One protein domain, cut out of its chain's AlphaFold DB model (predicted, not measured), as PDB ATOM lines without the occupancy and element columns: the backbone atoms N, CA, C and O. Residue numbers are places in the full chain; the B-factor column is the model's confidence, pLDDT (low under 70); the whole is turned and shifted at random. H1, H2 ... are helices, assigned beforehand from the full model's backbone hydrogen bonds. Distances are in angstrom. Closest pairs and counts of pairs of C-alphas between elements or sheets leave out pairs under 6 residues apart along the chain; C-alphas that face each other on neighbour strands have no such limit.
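This is residues 2 to 52 of the 285 residues of an uncharacterized protein of Photobacterium galatheae (UniProt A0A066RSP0). A helical hairpin, H3 and H4, makes one part of this small domain, and H1 starts beside H3 and runs away from it at about a right angle, with the short helix H2 folded back onto H1. The printed part has 51 residues with four named helices, in the order H1, H2, H3, H4, and no named strand; the class is all helix. The whole is compact, with a radius of gyration of the C-alphas of 9.8 A, and the C-alphas span 27 by 19 by 16 A.

H1, residues 6 to 14, touches H2, residues 18 to 21, and the closest C-alphas of the two, those of Ile 9 and Leu 21, are 6.8 A apart. H1 also touches H3, residues 27 to 36, with the closest C-alphas, those of Thr 6 and Ala 30, 5.8 A apart. The lines of H1 and H3 are about perpendicular, at 88 degrees. H2 and H3 are close but not clearly touching: their closest C-alphas, those of Leu 21 and Leu 27, are 7.6 A apart. H3 touches H4, residues 40 to 48, with the closest C-alphas, those of Ala 31 and Leu 43, 6.2 A apart. H3 and H4 form a helical hairpin, at a shallow tilt of 28 degrees, opposite ways. H1 and H4 are near each other, with 5 pairs of C-alphas within 10 A, while H2 and H4 are apart. In H1, H3 and H4 every O i to N i+4 pair is within hydrogen-bond range; H2 is too short for such a pair, and its one O i to N i+3 pair is not within range.

H1 begins with C-alpha 6 at (19.194, -36.651, -34.765) and measures 12.5 A from first to last C-alpha. H2, four residues from Arg 18 to Leu 21, measures 5.4 A. H3 is the longest helix, with 10 residues and 14.2 A; it begins with C-alpha 27 at (19.820, -37.600, -26.719). H4 measures 11.9 A and ends with C-alpha 48 at (25.340, -48.731, -21.024).

The two C-alphas farthest apart are those of Glu 2 and Gln 38, at 27.8 A. The C-alphas of Glu 2 and Ile 52, the first and last printed residues, are 19.8 A apart. The printed part has no cut. The links H1 to H2, H2 to H3 and H3 to H4 are tight, with 3, 5 and 3 residues. The mean pLDDT of the printed part is 73.0; residues 2 to 25 are under 70, with means of 61 in H1 and 54 in H2, against 86 in H3 and 90 in H4.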
ATOM      1  N   GLU A   2      23.768 -24.494 -30.858       40.88
ATOM      2  CA  GLU A   2      22.901 -25.117 -31.864       40.88
ATOM      3  C   GLU A   2      22.550 -26.550 -31.457       40.88
ATOM      4  O   GLU A   2      23.414 -27.332 -31.064       40.88
ATOM      5  N   SER A   3      21.262 -26.877 -31.526       47.56
ATOM      6  CA  SER A   3      20.741 -28.225 -31.312       47.56
ATOM      7  C   SER A   3      21.220 -29.155 -32.432       47.56
ATOM      8  O   SER A   3      20.796 -28.989 -33.575       47.56
ATOM      9  N   LEU A   4      22.040 -30.158 -32.107       57.66
ATOM     10  CA  LEU A   4      22.438 -31.221 -33.042       57.66
ATOM     11  C   LEU A   4      21.202 -31.951 -33.594       57.66
ATOM     12  O   LEU A   4      20.283 -32.286 -32.838       57.66
ATOM     13  N   ARG A   5      21.161 -32.204 -34.910       62.78
ATOM     14  CA  ARG A   5      20.068 -32.970 -35.527       62.78
ATOM     15  C   ARG A   5      20.241 -34.450 -35.175       62.78
ATOM     16  O   ARG A   5      21.349 -34.926 -34.959       62.78
ATOM     17  N   THR A   6      19.150 -35.219 -35.137       56.56
ATOM     18  CA  THR A   6      19.194 -36.651 -34.765       56.56
ATOM     19  C   THR A   6      20.175 -37.461 -35.623       56.56
ATOM     20  O   THR A   6      20.834 -38.353 -35.105       56.56
ATOM     21  N   GLN A   7      20.296 -37.147 -36.916       58.69
ATOM     22  CA  GLN A   7      21.241 -37.819 -37.817       58.69
ATOM     23  C   GLN A   7      22.702 -37.576 -37.415       58.69
ATOM     24  O   GLN A   7      23.500 -38.507 -37.476       58.69
ATOM     25  N   ASP A   8      23.023 -36.380 -36.921       63.34
ATOM     26  CA  ASP A   8      24.365 -36.044 -36.435       63.34
ATOM     27  C   ASP A   8      24.683 -36.832 -35.156       63.34
ATOM     28  O   ASP A   8      25.785 -37.340 -34.998       63.34
ATOM     29  N   ILE A   9      23.697 -37.005 -34.266       61.78
ATOM     30  CA  ILE A   9      23.829 -37.834 -33.055       61.78
ATOM     31  C   ILE A   9      24.060 -39.307 -33.425       61.78
ATOM     32  O   ILE A   9      24.920 -39.947 -32.831       61.78
ATOM     33  N   ILE A  10      23.334 -39.834 -34.419       62.31
ATOM     34  CA  ILE A  10      23.506 -41.212 -34.910       62.31
ATOM     35  C   ILE A  10      24.920 -41.413 -35.469       62.31
ATOM     36  O   ILE A  10      25.600 -42.355 -35.076       62.31
ATOM     37  N   GLN A  11      25.395 -40.495 -36.315       61.12
ATOM     38  CA  GLN A  11      26.762 -40.551 -36.844       61.12
ATOM     39  C   GLN A  11      27.820 -40.410 -35.742       61.12
ATOM     40  O   GLN A  11      28.859 -41.062 -35.798       61.12
ATOM     41  N   LEU A  12      27.559 -39.589 -34.722       61.22
ATOM     42  CA  LEU A  12      28.462 -39.414 -33.588       61.22
ATOM     43  C   LEU A  12      28.554 -40.668 -32.709       61.22
ATOM     44  O   LEU A  12      29.658 -40.991 -32.269       61.22
ATOM     45  N   ILE A  13      27.437 -41.378 -32.499       62.19
ATOM     46  CA  ILE A  13      27.390 -42.689 -31.827       62.19
ATOM     47  C   ILE A  13      28.221 -43.709 -32.610       62.19
ATOM     48  O   ILE A  13      29.098 -44.345 -32.033       62.19
ATOM     49  N   ASP A  14      28.024 -43.792 -33.928       62.12
ATOM     50  CA  ASP A  14      28.770 -44.718 -34.790       62.12
ATOM     51  C   ASP A  14      30.278 -44.360 -34.877       62.12
ATOM     52  O   ASP A  14      31.100 -45.203 -35.232       62.12
ATOM     53  N   SER A  15      30.658 -43.124 -34.520       58.62
ATOM     54  CA  SER A  15      32.051 -42.634 -34.485       58.62
ATOM     55  C   SER A  15      32.711 -42.626 -33.092       58.62
ATOM     56  O   SER A  15      33.828 -42.127 -32.953       58.62
ATOM     57  N   ASP A  16      32.035 -43.152 -32.063       55.84
ATOM     58  CA  ASP A  16      32.524 -43.299 -30.676       55.84
ATOM     59  C   ASP A  16      32.942 -41.975 -29.979       55.84
ATOM     60  O   ASP A  16      33.769 -41.929 -29.060       55.84
ATOM     61  N   ASN A  17      32.360 -40.843 -30.398       61.53
ATOM     62  CA  ASN A  17      32.822 -39.507 -30.005       61.53
ATOM     63  C   ASN A  17      32.129 -38.980 -28.725       61.53
ATOM     64  O   ASN A  17      31.263 -38.097 -28.744       61.53
ATOM     65  N   ARG A  18      32.527 -39.541 -27.575       54.25
ATOM     66  CA  ARG A  18      31.874 -39.375 -26.256       54.25
ATOM     67  C   ARG A  18      31.716 -37.924 -25.769       54.25
ATOM     68  O   ARG A  18      30.714 -37.597 -25.136       54.25
ATOM     69  N   ALA A  19      32.669 -37.039 -26.069       52.06
ATOM     70  CA  ALA A  19      32.673 -35.658 -25.566       52.06
ATOM     71  C   ALA A  19      31.619 -34.746 -26.229       52.06
ATOM     72  O   ALA A  19      31.200 -33.751 -25.634       52.06
ATOM     73  N   VAL A  20      31.196 -35.079 -27.453       54.00
ATOM     74  CA  VAL A  20      30.186 -34.319 -28.210       54.00
ATOM     75  C   VAL A  20      28.776 -34.789 -27.843       54.00
ATOM     76  O   VAL A  20      27.884 -33.964 -27.658       54.00
ATOM     77  N   LEU A  21      28.593 -36.101 -27.651       54.66
ATOM     78  CA  LEU A  21      27.310 -36.701 -27.272       54.66
ATOM     79  C   LEU A  21      26.836 -36.225 -25.893       54.66
ATOM     80  O   LEU A  21      25.688 -35.815 -25.762       54.66
ATOM     81  N   ALA A  22      27.728 -36.154 -24.899       51.28
ATOM     82  CA  ALA A  22      27.391 -35.712 -23.539       51.28
ATOM     83  C   ALA A  22      26.849 -34.266 -23.446       51.28
ATOM     84  O   ALA A  22      26.257 -33.892 -22.436       51.28
ATOM     85  N   LYS A  23      27.041 -33.438 -24.484       53.34
ATOM     86  CA  LYS A  23      26.549 -32.048 -24.549       53.34
ATOM     87  C   LYS A  23      25.285 -31.880 -25.399       53.34
ATOM     88  O   LYS A  23      24.781 -30.762 -25.515       53.34
ATOM     89  N   ALA A  24      24.777 -32.947 -26.013       58.91
ATOM     90  CA  ALA A  24      23.656 -32.865 -26.936       58.91
ATOM     91  C   ALA A  24      22.308 -32.963 -26.198       58.91
ATOM     92  O   ALA A  24      21.902 -34.033 -25.747       58.91
ATOM     93  N   SER A  25      21.543 -31.868 -26.182       58.97
ATOM     94  CA  SER A  25      20.140 -31.833 -25.725       58.97
ATOM     95  C   SER A  25      19.201 -32.778 -26.500       58.97
ATOM     96  O   SER A  25      18.059 -32.987 -26.098       58.97
ATOM     97  N   GLY A  26      19.665 -33.364 -27.610       74.19
ATOM     98  CA  GLY A  26      18.896 -34.262 -28.468       74.19
ATOM     99  C   GLY A  26      18.924 -35.745 -28.081       74.19
ATOM    100  O   GLY A  26      18.215 -36.519 -28.719       74.19
ATOM    101  N   LEU A  27      19.695 -36.173 -27.071       81.56
ATOM    102  CA  LEU A  27      19.820 -37.600 -26.719       81.56
ATOM    103  C   LEU A  27      18.493 -38.267 -26.301       81.56
ATOM    104  O   LEU A  27      18.188 -39.334 -26.838       81.56
ATOM    105  N   PRO A  28      17.628 -37.654 -25.465       83.06
ATOM    106  CA  PRO A  28      16.312 -38.229 -25.175       83.06
ATOM    107  C   PRO A  28      15.400 -38.314 -26.408       83.06
ATOM    108  O   PRO A  28      14.572 -39.214 -26.511       83.06
ATOM    109  N   HIS A  29      15.550 -37.385 -27.358       82.81
ATOM    110  CA  HIS A  29      14.810 -37.411 -28.619       82.81
ATOM    111  C   HIS A  29      15.336 -38.499 -29.570       82.81
ATOM    112  O   HIS A  29      14.548 -39.160 -30.242       82.81
ATOM    113  N   ALA A  30      16.653 -38.725 -29.602       83.88
ATOM    114  CA  ALA A  30      17.258 -39.833 -30.335       83.88
ATOM    115  C   ALA A  30      16.811 -41.189 -29.767       83.88
ATOM    116  O   ALA A  30      16.381 -42.042 -30.535       83.88
ATOM    117  N   ALA A  31      16.799 -41.344 -28.438       87.56
ATOM    118  CA  ALA A  31      16.271 -42.537 -27.778       87.56
ATOM    119  C   ALA A  31      14.804 -42.806 -28.152       87.56
ATOM    120  O   ALA A  31      14.457 -43.929 -28.500       87.56
ATOM    121  N   ALA A  32      13.956 -41.771 -28.183       86.56
ATOM    122  CA  ALA A  32      12.570 -41.920 -28.626       86.56
ATOM    123  C   ALA A  32      12.450 -42.416 -30.076       86.56
ATOM    124  O   ALA A  32      11.596 -43.250 -30.361       86.56
ATOM    125  N   LYS A  33      13.312 -41.948 -30.988       86.06
ATOM    126  CA  LYS A  33      13.338 -42.445 -32.372       86.06
ATOM    127  C   LYS A  33      13.846 -43.879 -32.465       86.06
ATOM    128  O   LYS A  33      13.262 -44.670 -33.197       86.06
ATOM    129  N   PHE A  34      14.900 -44.230 -31.729       89.12
ATOM    130  CA  PHE A  34      15.376 -45.614 -31.677       89.12
ATOM    131  C   PHE A  34      14.292 -46.549 -31.153       89.12
ATOM    132  O   PHE A  34      14.059 -47.590 -31.754       89.12
ATOM    133  N   TRP A  35      13.554 -46.135 -30.121       89.81
ATOM    134  CA  TRP A  35      12.405 -46.882 -29.618       89.81
ATOM    135  C   TRP A  35      11.297 -47.047 -30.667       89.81
ATOM    136  O   TRP A  35      10.877 -48.167 -30.934       89.81
ATOM    137  N   GLN A  36      10.897 -45.963 -31.343       86.12
ATOM    138  CA  GLN A  36       9.901 -46.008 -32.427       86.12
ATOM    139  C   GLN A  36      10.294 -46.950 -33.577       86.12
ATOM    140  O   GLN A  36       9.425 -47.527 -34.225       86.12
ATOM    141  N   HIS A  37      11.594 -47.105 -33.837       87.00
ATOM    142  CA  HIS A  37      12.130 -48.020 -34.846       87.00
ATOM    143  C   HIS A  37      12.535 -49.394 -34.286       87.00
ATOM    144  O   HIS A  37      13.113 -50.189 -35.022       87.00
ATOM    145  N   GLN A  38      12.246 -49.676 -33.009       86.62
ATOM    146  CA  GLN A  38      12.627 -50.905 -32.299       86.62
ATOM    147  C   GLN A  38      14.144 -51.212 -32.338       86.62
ATOM    148  O   GLN A  38      14.567 -52.364 -32.272       86.62
ATOM    149  N   ASP A  39      14.989 -50.178 -32.408       89.12
ATOM    150  CA  ASP A  39      16.457 -50.279 -32.397       89.12
ATOM    151  C   ASP A  39      16.979 -50.417 -30.952       89.12
ATOM    152  O   ASP A  39      17.554 -49.497 -30.357       89.12
ATOM    153  N   LEU A  40      16.731 -51.590 -30.358       89.38
ATOM    154  CA  LEU A  40      17.123 -51.912 -28.980       89.38
ATOM    155  C   LEU A  40      18.642 -51.895 -28.779       89.38
ATOM    156  O   LEU A  40      19.107 -51.560 -27.692       89.38
ATOM    157  N   VAL A  41      19.423 -52.218 -29.817       90.06
ATOM    158  CA  VAL A  41      20.894 -52.234 -29.755       90.06
ATOM    159  C   VAL A  41      21.426 -50.833 -29.478       90.06
ATOM    160  O   VAL A  41      22.249 -50.647 -28.579       90.06
ATOM    161  N   ARG A  42      20.925 -49.821 -30.199       88.38
ATOM    162  CA  ARG A  42      21.335 -48.433 -29.954       88.38
ATOM    163  C   ARG A  42      20.810 -47.887 -28.632       88.38
ATOM    164  O   ARG A  42      21.527 -47.138 -27.974       88.38
ATOM    165  N   LEU A  43      19.609 -48.275 -28.202       89.56
ATOM    166  CA  LEU A  43      19.111 -47.921 -26.866       89.56
ATOM    167  C   LEU A  43      19.985 -48.506 -25.752       89.56
ATOM    168  O   LEU A  43      20.360 -47.780 -24.829       89.56
ATOM    169  N   ALA A  44      20.361 -49.781 -25.868       90.31
ATOM    170  CA  ALA A  44      21.270 -50.448 -24.944       90.31
ATOM    171  C   ALA A  44      22.627 -49.739 -24.886       90.31
ATOM    172  O   ALA A  44      23.098 -49.438 -23.794       90.31
ATOM    173  N   TYR A  45      23.207 -49.386 -26.040       90.00
ATOM    174  CA  TYR A  45      24.457 -48.619 -26.106       90.00
ATOM    175  C   TYR A  45      24.341 -47.280 -25.364       90.00
ATOM    176  O   TYR A  45      25.179 -46.953 -24.520       90.00
ATOM    177  N   LEU A  46      23.275 -46.514 -25.625       89.38
ATOM    178  CA  LEU A  46      23.047 -45.240 -24.942       89.38
ATOM    179  C   LEU A  46      22.959 -45.420 -23.421       89.38
ATOM    180  O   LEU A  46      23.531 -44.618 -22.679       89.38
ATOM    181  N   ARG A  47      22.259 -46.460 -22.951       89.31
ATOM    182  CA  ARG A  47      22.090 -46.709 -21.516       89.31
ATOM    183  C   ARG A  47      23.365 -47.232 -20.853       89.31
ATOM    184  O   ARG A  47      23.707 -46.760 -19.768       89.31
ATOM    185  N   GLN A  48      24.077 -48.156 -21.496       90.38
ATOM    186  CA  GLN A  48      25.340 -48.731 -21.024       90.38
ATOM    187  C   GLN A  48      26.412 -47.657 -20.813       90.38
ATOM    188  O   GLN A  48      27.200 -47.729 -19.874       90.38
ATOM    189  N   HIS A  49      26.439 -46.651 -21.688       87.81
ATOM    190  CA  HIS A  49      27.393 -45.548 -21.620       87.81
ATOM    191  C   HIS A  49      26.886 -44.340 -20.818       87.81
ATOM    192  O   HIS A  49      27.508 -43.280 -20.877       87.81
ATOM    193  N   HIS A  50      25.784 -44.485 -20.070       86.81
ATOM    194  CA  HIS A  50      25.168 -43.422 -19.264       86.81
ATOM    195  C   HIS A  50      24.846 -42.142 -20.064       86.81
ATOM    196  O   HIS A  50      24.845 -41.037 -19.523       86.81
ATOM    197  N   LEU A  51      24.589 -42.276 -21.370       87.94
ATOM    198  CA  LEU A  51      24.197 -41.168 -22.249       87.94
ATOM    199  C   LEU A  51      22.700 -40.861 -22.134       87.94
ATOM    200  O   LEU A  51      22.264 -39.741 -22.393       87.94
ATOM    201  N   ILE A  52      21.909 -41.856 -21.740       89.50
ATOM    202  CA  ILE A  52      20.521 -41.688 -21.314       89.50
ATOM    203  C   ILE A  52      20.349 -42.271 -19.922       89.50
ATOM    204  O   ILE A  52      21.086 -43.171 -19.518       89.50
TER     205      ILE A  52